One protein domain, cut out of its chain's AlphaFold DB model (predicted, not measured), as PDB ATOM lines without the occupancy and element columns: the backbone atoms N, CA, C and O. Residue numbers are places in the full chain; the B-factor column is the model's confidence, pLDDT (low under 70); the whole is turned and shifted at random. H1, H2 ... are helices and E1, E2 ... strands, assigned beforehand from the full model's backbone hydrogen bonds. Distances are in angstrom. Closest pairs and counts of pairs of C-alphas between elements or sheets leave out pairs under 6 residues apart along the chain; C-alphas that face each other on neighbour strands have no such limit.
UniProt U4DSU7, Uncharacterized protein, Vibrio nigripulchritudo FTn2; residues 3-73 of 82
ATOM      1  N   ILE A   3     274.978 227.856 199.963       89.62
ATOM      2  CA  ILE A   3     275.508 227.545 201.297       89.62
ATOM      3  C   ILE A   3     276.983 227.194 201.136       89.62
ATOM      4  O   ILE A   3     277.326 226.304 200.359       89.62
ATOM      5  N   VAL A   4     277.858 227.903 201.843       90.62
ATOM      6  CA  VAL A   4     279.311 227.718 201.794       90.62
ATOM      7  C   VAL A   4     279.814 227.056 203.069       90.62
ATOM      8  O   VAL A   4     279.334 227.362 204.155       90.62
ATOM      9  N   LYS A   5     280.789 226.157 202.928       93.81
ATOM     10  CA  LYS A   5     281.427 225.423 204.038       93.81
ATOM     11  C   LYS A   5     282.936 225.639 204.122       93.81
ATOM     12  O   LYS A   5     283.589 225.218 205.071       93.81
ATOM     13  N   ALA A   6     283.522 226.252 203.098       93.88
ATOM     14  CA  ALA A   6     284.926 226.617 203.113       93.88
ATOM     15  C   ALA A   6     285.213 227.781 202.165       93.88
ATOM     16  O   ALA A   6     284.407 228.126 201.297       93.88
ATOM     17  N   ALA A   7     286.399 228.354 202.317       92.94
ATOM     18  CA  ALA A   7     286.957 229.351 201.426       92.94
ATOM     19  C   ALA A   7     288.387 228.972 201.051       92.94
ATOM     20  O   ALA A   7     289.186 228.616 201.917       92.94
ATOM     21  N   LEU A   8     288.727 229.097 199.772       93.81
ATOM     22  CA  LEU A   8     290.119 229.126 199.348       93.81
ATOM     23  C   LEU A   8     290.641 230.547 199.547       93.81
ATOM     24  O   LEU A   8     290.061 231.509 199.039       93.81
ATOM     25  N   VAL A   9     291.734 230.680 200.288       92.44
ATOM     26  CA  VAL A   9     292.305 231.967 200.677       92.44
ATOM     27  C   VAL A   9     293.777 231.998 200.312       92.44
ATOM     28  O   VAL A   9     294.525 231.094 200.663       92.44
ATOM     29  N   SER A  10     294.210 233.080 199.672       91.69
ATOM     30  CA  SER A  10     295.625 233.423 199.575       91.69
ATOM     31  C   SER A  10     295.984 234.337 200.737       91.69
ATOM     32  O   SER A  10     295.414 235.424 200.853       91.69
ATOM     33  N   ALA A  11     296.908 233.925 201.601       90.75
ATOM     34  CA  ALA A  11     297.360 234.743 202.718       90.75
ATOM     35  C   ALA A  11     298.878 234.699 202.896       90.75
ATOM     36  O   ALA A  11     299.539 233.742 202.498       90.75
ATOM     37  N   LYS A  12     299.435 235.754 203.493       87.88
ATOM     38  CA  LYS A  12     300.834 235.805 203.926       87.88
ATOM     39  C   LYS A  12     300.964 236.443 205.297       87.88
ATOM     40  O   LYS A  12     300.090 237.203 205.730       87.88
ATOM     41  N   THR A  13     302.074 236.155 205.962       84.62
ATOM     42  CA  THR A  13     302.416 236.846 207.203       84.62
ATOM     43  C   THR A  13     302.776 238.308 206.917       84.62
ATOM     44  O   THR A  13     303.050 238.705 205.785       84.62
ATOM     45  N   ARG A  14     302.750 239.159 207.946       79.88
ATOM     46  CA  ARG A  14     303.081 240.587 207.787       79.88
ATOM     47  C   ARG A  14     304.540 240.822 207.390       79.88
ATOM     48  O   ARG A  14     304.829 241.777 206.679       79.88
ATOM     49  N   PHE A  15     305.445 239.991 207.902       80.50
ATOM     50  CA  PHE A  15     306.888 240.245 207.869       80.50
ATOM     51  C   PHE A  15     307.644 239.372 206.869       80.50
ATOM     52  O   PHE A  15     308.829 239.601 206.655       80.50
ATOM     53  N   GLN A  16     306.985 238.382 206.266       78.00
ATOM     54  CA  GLN A  16     307.589 237.504 205.272       78.00
ATOM     55  C   GLN A  16     306.749 237.519 203.999       78.00
ATOM     56  O   GLN A  16     305.527 237.671 204.040       78.00
ATOM     57  N   ASP A  17     307.405 237.374 202.851       78.25
ATOM     58  CA  ASP A  17     306.718 237.231 201.567       78.25
ATOM     59  C   ASP A  17     306.405 235.758 201.274       78.25
ATOM     60  O   ASP A  17     306.741 235.209 200.232       78.25
ATOM     61  N   ASP A  18     305.780 235.098 202.247       83.25
ATOM     62  CA  ASP A  18     305.497 233.663 202.268       83.25
ATOM     63  C   ASP A  18     304.060 233.368 201.821       83.25
ATOM     64  O   ASP A  18     303.319 232.618 202.465       83.25
ATOM     65  N   ARG A  19     303.620 234.021 200.737       88.00
ATOM     66  CA  ARG A  19     302.232 233.905 200.281       88.00
ATOM     67  C   ARG A  19     301.895 232.456 199.953       88.00
ATOM     68  O   ARG A  19     302.513 231.828 199.101       88.00
ATOM     69  N   ARG A  20     300.868 231.959 200.633       89.25
ATOM     70  CA  ARG A  20     300.391 230.582 200.570       89.25
ATOM     71  C   ARG A  20     298.891 230.558 200.357       89.25
ATOM     72  O   ARG A  20     298.173 231.467 200.777       89.25
ATOM     73  N   GLU A  21     298.431 229.503 199.709       92.50
ATOM     74  CA  GLU A  21     297.012 229.214 199.558       92.50
ATOM     75  C   GLU A  21     296.588 228.203 200.616       92.50
ATOM     76  O   GLU A  21     297.268 227.208 200.861       92.50
ATOM     77  N   LEU A  22     295.482 228.493 201.289       92.69
ATOM     78  CA  LEU A  22     294.931 227.669 202.352       92.69
ATOM     79  C   LEU A  22     293.426 227.558 202.178       92.69
ATOM     80  O   LEU A  22     292.742 228.526 201.849       92.69
ATOM     81  N   THR A  23     292.919 226.357 202.435       94.19
ATOM     82  CA  THR A  23     291.483 226.122 202.548       94.19
ATOM     83  C   THR A  23     291.073 226.359 203.993       94.19
ATOM     84  O   THR A  23     291.532 225.667 204.898       94.19
ATOM     85  N   VAL A  24     290.218 227.350 204.204       92.94
ATOM     86  CA  VAL A  24     289.645 227.684 205.505       92.94
ATOM     87  C   VAL A  24     288.261 227.064 205.585       92.94
ATOM     88  O   VAL A  24     287.367 227.460 204.843       92.94
ATOM     89  N   ILE A  25     288.098 226.080 206.464       93.88
ATOM     90  CA  ILE A  25     286.802 225.461 206.749       93.88
ATOM     91  C   ILE A  25     286.029 226.396 207.680       93.88
ATOM     92  O   ILE A  25     286.582 226.878 208.667       93.88
ATOM     93  N   ILE A  26     284.763 226.643 207.361       90.38
ATOM     94  CA  ILE A  26     283.853 227.472 208.151       90.38
ATOM     95  C   ILE A  26     282.536 226.716 208.368       90.38
ATOM     96  O   ILE A  26     282.196 225.847 207.563       90.38
ATOM     97  N   PRO A  27     281.773 227.030 209.429       90.81
ATOM     98  CA  PRO A  27     280.394 226.575 209.548       90.81
ATOM     99  C   PRO A  27     279.582 226.872 208.284       90.81
ATOM    100  O   PRO A  27     279.788 227.903 207.636       90.81
ATOM    101  N   GLU A  28     278.646 225.981 207.955       90.94
ATOM    102  CA  GLU A  28     277.743 226.168 206.822       90.94
ATOM    103  C   GLU A  28     277.021 227.510 206.936       90.94
ATOM    104  O   GLU A  28     276.280 227.764 207.883       90.94
ATOM    105  N   THR A  29     277.292 228.393 205.981       88.56
ATOM    106  CA  THR A  29     276.826 229.779 206.012       88.56
ATOM    107  C   THR A  29     276.219 230.125 204.668       88.56
ATOM    108  O   THR A  29     276.785 229.821 203.618       88.56
ATOM    109  N   GLU A  30     275.070 230.789 204.670       85.81
ATOM    110  CA  GLU A  30     274.478 231.291 203.437       85.81
ATOM    111  C   GLU A  30     275.283 232.473 202.890       85.81
ATOM    112  O   GLU A  30     275.425 233.523 203.521       85.81
ATOM    113  N   LEU A  31     275.778 232.327 201.663       80.56
ATOM    114  CA  LEU A  31     276.387 233.408 200.907       80.56
ATOM    115  C   LEU A  31     275.270 234.284 200.315       80.56
ATOM    116  O   LEU A  31     274.901 234.156 199.144       80.56
ATOM    117  N   VAL A  32     274.685 235.155 201.141       69.44
ATOM    118  CA  VAL A  32     273.692 236.138 200.679       69.44
ATOM    119  C   VAL A  32     274.406 237.201 199.836       69.44
ATOM    120  O   VAL A  32     275.458 237.714 200.232       69.44
ATOM    121  N   LYS A  33     273.869 237.511 198.648       60.25
ATOM    122  CA  LYS A  33     274.420 238.566 197.782       60.25
ATOM    123  C   LYS A  33     274.301 239.943 198.445       60.25
ATOM    124  O   LYS A  33     273.291 240.250 199.064       60.25
ATOM    125  N   GLU A  34     275.351 240.726 198.204       51.69
ATOM    126  CA  GLU A  34     275.602 242.133 198.536       51.69
ATOM    127  C   GLU A  34     275.645 242.537 200.021       51.69
ATOM    128  O   GLU A  34     274.694 242.429 200.791       51.69
ATOM    129  N   TYR A  35     276.826 243.051 200.384       49.25
ATOM    130  CA  TYR A  35     277.222 243.744 201.611       49.25
ATOM    131  C   TYR A  35     277.134 242.999 202.957       49.25
ATOM    132  O   TYR A  35     278.029 243.194 203.774       49.25
ATOM    133  N   TRP A  36     276.158 242.112 203.193       49.03
ATOM    134  CA  TRP A  36     275.926 241.542 204.536       49.03
ATOM    135  C   TRP A  36     276.186 240.030 204.652       49.03
ATOM    136  O   TRP A  36     276.903 239.613 205.561       49.03
ATOM    137  N   GLY A  37     275.709 239.192 203.721       52.72
ATOM    138  CA  GLY A  37     275.915 237.728 203.791       52.72
ATOM    139  C   GLY A  37     277.357 237.289 203.539       52.72
ATOM    140  O   GLY A  37     277.885 236.413 204.221       52.72
ATOM    141  N   GLN A  38     278.049 237.979 202.628       61.53
ATOM    142  CA  GLN A  38     279.503 237.849 202.499       61.53
ATOM    143  C   GLN A  38     280.232 238.266 203.784       61.53
ATOM    144  O   GLN A  38     281.313 237.750 204.044       61.53
ATOM    145  N   GLY A  39     279.659 239.165 204.592       75.12
ATOM    146  CA  GLY A  39     280.254 239.646 205.837       75.12
ATOM    147  C   GLY A  39     280.430 238.545 206.881       75.12
ATOM    148  O   GLY A  39     281.511 238.437 207.451       75.12
ATOM    149  N   ILE A  40     279.426 237.681 207.075       84.56
ATOM    150  CA  ILE A  40     279.497 236.580 208.055       84.56
ATOM    151  C   ILE A  40     280.538 235.545 207.622       84.56
ATOM    152  O   ILE A  40     281.466 235.252 208.372       84.56
ATOM    153  N   ALA A  41     280.440 235.041 206.386       87.38
ATOM    154  CA  ALA A  41     281.387 234.051 205.876       87.38
ATOM    155  C   ALA A  41     282.829 234.597 205.855       87.38
ATOM    156  O   ALA A  41     283.770 233.889 206.208       87.38
ATOM    157  N   ARG A  42     283.019 235.879 205.503       86.62
ATOM    158  CA  ARG A  42     284.328 236.552 205.579       86.62
ATOM    159  C   ARG A  42     284.806 236.738 207.012       86.62
ATOM    160  O   ARG A  42     285.998 236.578 207.244       86.62
ATOM    161  N   GLY A  43     283.915 237.056 207.948       88.75
ATOM    162  CA  GLY A  43     284.230 237.165 209.371       88.75
ATOM    163  C   GLY A  43     284.775 235.853 209.923       88.75
ATOM    164  O   GLY A  43     285.862 235.838 210.489       88.75
ATOM    165  N   LEU A  44     284.100 234.739 209.634       91.06
ATOM    166  CA  LEU A  44     284.551 233.397 210.019       91.06
ATOM    167  C   LEU A  44     285.920 233.058 209.412       91.06
ATOM    168  O   LEU A  44     286.813 232.557 210.096       91.06
ATOM    169  N   VAL A  45     286.129 233.390 208.133       91.38
ATOM    170  CA  VAL A  45     287.444 233.236 207.497       91.38
ATOM    171  C   VAL A  45     288.497 234.097 208.197       91.38
ATOM    172  O   VAL A  45     289.599 233.624 208.472       91.38
ATOM    173  N   PHE A  46     288.176 235.349 208.509       89.56
ATOM    174  CA  PHE A  46     289.085 236.275 209.174       89.56
ATOM    175  C   PHE A  46     289.476 235.801 210.575       89.56
ATOM    176  O   PHE A  46     290.655 235.867 210.924       89.56
ATOM    177  N   GLU A  47     288.530 235.286 211.360       91.25
ATOM    178  CA  GLU A  47     288.785 234.700 212.680       91.25
ATOM    179  C   GLU A  47     289.764 233.527 212.585       91.25
ATOM    180  O   GLU A  47     290.761 233.490 213.316       91.25
ATOM    181  N   GLN A  48     289.570 232.638 211.609       91.50
ATOM    182  CA  GLN A  48     290.494 231.526 211.397       91.50
ATOM    183  C   GLN A  48     291.891 232.009 210.977       91.50
ATOM    184  O   GLN A  48     292.906 231.504 211.456       91.50
ATOM    185  N   LEU A  49     291.978 233.027 210.119       90.00
ATOM    186  CA  LEU A  49     293.260 233.623 209.727       90.00
ATOM    187  C   LEU A  49     293.939 234.374 210.880       90.00
ATOM    188  O   LEU A  49     295.170 234.432 210.924       90.00
ATOM    189  N   CYS A  50     293.171 234.937 211.816       89.12
ATOM    190  CA  CYS A  50     293.706 235.529 213.039       89.12
ATOM    191  C   CYS A  50     294.392 234.476 213.904       89.12
ATOM    192  O   CYS A  50     295.520 234.714 214.338       89.12
ATOM    193  N   ALA A  51     293.763 233.312 214.091       88.25
ATOM    194  CA  ALA A  51     294.351 232.195 214.829       88.25
ATOM    195  C   ALA A  51     295.660 231.689 214.191       88.25
ATOM    196  O   ALA A  51     296.560 231.236 214.892       88.25
ATOM    197  N   LEU A  52     295.799 231.826 212.868       86.31
ATOM    198  CA  LEU A  52     296.994 231.435 212.112       86.31
ATOM    199  C   LEU A  52     298.040 232.553 211.955       86.31
ATOM    200  O   LEU A  52     299.053 232.348 211.288       86.31
ATOM    201  N   ASN A  53     297.813 233.740 212.528       85.81
ATOM    202  CA  ASN A  53     298.653 234.930 212.338       85.81
ATOM    203  C   ASN A  53     298.825 235.351 210.854       85.81
ATOM    204  O   ASN A  53     299.837 235.931 210.458       85.81
ATOM    205  N   LEU A  54     297.812 235.077 210.025       85.94
ATOM    206  CA  LEU A  54     297.773 235.351 208.579       85.94
ATOM    207  C   LEU A  54     296.780 236.464 208.200       85.94
ATOM    208  O   LEU A  54     296.539 236.728 207.023       85.94
ATOM    209  N   LYS A  55     296.210 237.159 209.192       79.19
ATOM    210  CA  LYS A  55     295.189 238.200 208.980       79.19
ATOM    211  C   LYS A  55     295.688 239.428 208.215       79.19
ATOM    212  O   LYS A  55     294.890 240.117 207.589       79.19
ATOM    213  N   SER A  56     296.986 239.728 208.270       80.81
ATOM    214  CA  SER A  56     297.534 241.001 207.779       80.81
ATOM    215  C   SER A  56     297.421 241.179 206.268       80.81
ATOM    216  O   SER A  56     297.149 242.282 205.805       80.81
ATOM    217  N   HIS A  57     297.611 240.110 205.499       85.06
ATOM    218  CA  HIS A  57     297.568 240.162 204.043       85.06
ATOM    219  C   HIS A  57     296.872 238.920 203.514       85.06
ATOM    220  O   HIS A  57     297.532 237.937 203.184       85.06
ATOM    221  N   HIS A  58     295.548 238.978 203.408       88.38
ATOM    222  CA  HIS A  58     294.746 237.862 202.929       88.38
ATOM    223  C   HIS A  58     293.745 238.292 201.859       88.38
ATOM    224  O   HIS A  58     293.323 239.447 201.792       88.38
ATOM    225  N   ARG A  59     293.373 237.343 201.006       88.44
ATOM    226  CA  ARG A  59     292.351 237.495 199.977       88.44
ATOM    227  C   ARG A  59     291.615 236.174 199.820       88.44
ATOM    228  O   ARG A  59     292.244 235.152 199.558       88.44
ATOM    229  N   VAL A  60     290.291 236.210 199.927       89.94
ATOM    230  CA  VAL A  60     289.454 235.075 199.524       89.94
ATOM    231  C   VAL A  60     289.488 234.978 197.998       89.94
ATOM    232  O   VAL A  60     289.225 235.966 197.315       89.94
ATOM    233  N   LEU A  61     289.857 233.809 197.479       90.62
ATOM    234  CA  LEU A  61     289.911 233.504 196.049       90.62
ATOM    235  C   LEU A  61     288.588 232.901 195.574       90.62
ATOM    236  O   LEU A  61     288.032 233.329 194.566       90.62
ATOM    237  N   SER A  62     288.049 231.948 196.332       90.81
ATOM    238  CA  SER A  62     286.781 231.296 196.017       90.81
ATOM    239  C   SER A  62     286.103 230.746 197.266       90.81
ATOM    240  O   SER A  62     286.750 230.467 198.273       90.81
ATOM    241  N   TRP A  63     284.797 230.543 197.175       91.75
ATOM    242  CA  TRP A  63     283.978 229.862 198.166       91.75
ATOM    243  C   TRP A  63     283.663 228.446 197.702       91.75
ATOM    244  O   TRP A  63     283.398 228.227 196.521       91.75
ATOM    245  N   VAL A  64     283.678 227.501 198.635       91.88
ATOM    246  CA  VAL A  64     283.317 226.103 198.400       91.88
ATOM    247  C   VAL A  64     281.941 225.862 198.998       91.88
ATOM    248  O   VAL A  64     281.749 225.992 200.212       91.88
ATOM    249  N   CYS A  65     280.991 225.513 198.142       91.06
ATOM    250  CA  CYS A  65     279.624 225.230 198.529       91.06
ATOM    251  C   CYS A  65     279.455 223.803 199.058       91.06
ATOM    252  O   CYS A  65     280.283 222.913 198.832       91.06
ATOM    253  N   THR A  66     278.385 223.582 199.816       91.00
ATOM    254  CA  THR A  66     278.055 222.262 200.370       91.00
ATOM    255  C   THR A  66     277.768 221.235 199.276       91.00
ATOM    256  O   THR A  66     278.235 220.101 199.390       91.00
ATOM    257  N   ASP A  67     277.124 221.669 198.191       89.81
ATOM    258  CA  ASP A  67     276.824 220.917 196.964       89.81
ATOM    259  C   ASP A  67     278.043 220.673 196.046       89.81
ATOM    260  O   ASP A  67     277.916 220.045 194.996       89.81
ATOM    261  N   GLY A  68     279.232 221.142 196.437       84.69
ATOM    262  CA  GLY A  68     280.471 220.988 195.673       84.69
ATOM    263  C   GLY A  68     280.703 222.068 194.613       84.69
ATOM    264  O   GLY A  68     281.756 222.065 193.974       84.69
ATOM    265  N   VAL A  69     279.779 223.018 194.446       89.31
ATOM    266  CA  VAL A  69     279.974 224.168 193.556       89.31
ATOM    267  C   VAL A  69     281.065 225.083 194.117       89.31
ATOM    268  O   VAL A  69     281.150 225.324 195.321       89.31
ATOM    269  N   ILE A  70     281.913 225.620 193.238       89.62
ATOM    270  CA  ILE A  70     282.933 226.608 193.605       89.62
ATOM    271  C   ILE A  70     282.528 227.964 193.040       89.62
ATOM    272  O   ILE A  70     282.397 228.135 191.829       89.62
ATOM    273  N   ILE A  71     282.366 228.945 193.924       87.69
ATOM    274  CA  ILE A  71     282.010 230.317 193.561       87.69
ATOM    275  C   ILE A  71     283.264 231.177 193.649       87.69
ATOM    276  O   ILE A  71     283.801 231.389 194.734       87.69
ATOM    277  N   GLN A  72     283.729 231.705 192.520       86.81
ATOM    278  CA  GLN A  72     284.859 232.635 192.510       86.81
ATOM    279  C   GLN A  72     284.495 233.915 193.268       86.81
ATOM    280  O   GLN A  72     283.443 234.518 193.039       86.81
ATOM    281  N   ALA A  73     285.373 234.346 194.170       80.69
ATOM    282  CA  ALA A  73     285.257 235.651 194.791       80.69
ATOM    283  C   ALA A  73     285.707 236.689 193.750       80.69
ATOM    284  O   ALA A  73     286.897 236.980 193.617       80.69
TER     285      ALA A  73
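AT A GLANCE: This is residues 3 to 73 of the 82 residues of an uncharacterized protein of Vibrio nigripulchritudo FTn2 (UniProt U4DSU7). A strongly twisted sheet of four strands curls round one helix, H1, which covers one face of it, while the other face is bare. The turn between E1 and E2 makes one end of the longest axis, and the short E4 lies at one edge of the sheet. The printed part has 71 residues, with E1, E2, H1, E3 and E4 in that order along the chain; the sheet order is E2, E1, E3, E4, antiparallel throughout, and the class is mixed. The whole is compact, with a radius of gyration of the C-alphas of 11.9 A, and elongated, with spans of 35 by 22 by 19 A.

IN THESE COORDINATES: E1, residues 3 to 12, begins at C-alpha 3 (275.508, 227.545, 201.297) and is 26.8 A long. E2, residues 20 to 31, is 24.2 A long and bends by 99 degrees at residue 28. H1, residues 37 to 51, is 22.2 A long. E3, residues 57 to 65, is 24.0 A long. E4, residues 70 to 72, is 6.4 A long and ends at C-alpha 72 (284.859, 232.635, 192.510).

HOW THE PARTS SIT: E1 and E2 form a hairpin, with N 7 and O 24 2.8 A apart. E1 and E3 are antiparallel, with N 8 and O 62 2.8 A apart. E3 and E4 form a hairpin, with N 63 and O 71 2.8 A apart. E2 and E4, the edge strands, are apart. H1 is on the sheet, which gives two layers, a helix on one face of a sheet. The closest C-alphas of E2 and H1 are those of Leu 31 and Gly 37, 5.2 A apart; H1 and E3 are near each other. E2, H1 and E3 form a split strand-helix-strand unit, two strands running the same way with E1 between them, and its crossover is right-handed. In H1, 10 of 11 O i to N i+4 pairs are within hydrogen-bond range.

THE WHOLE: The C-alphas of Phe 15 and Asp 67, the two farthest apart, are 37.4 A apart. The printed part has no cut and no long link. The mean pLDDT of the printed part is 85.0; residues 32 to 38, of which 37 and 38 belong to H1, are under 70.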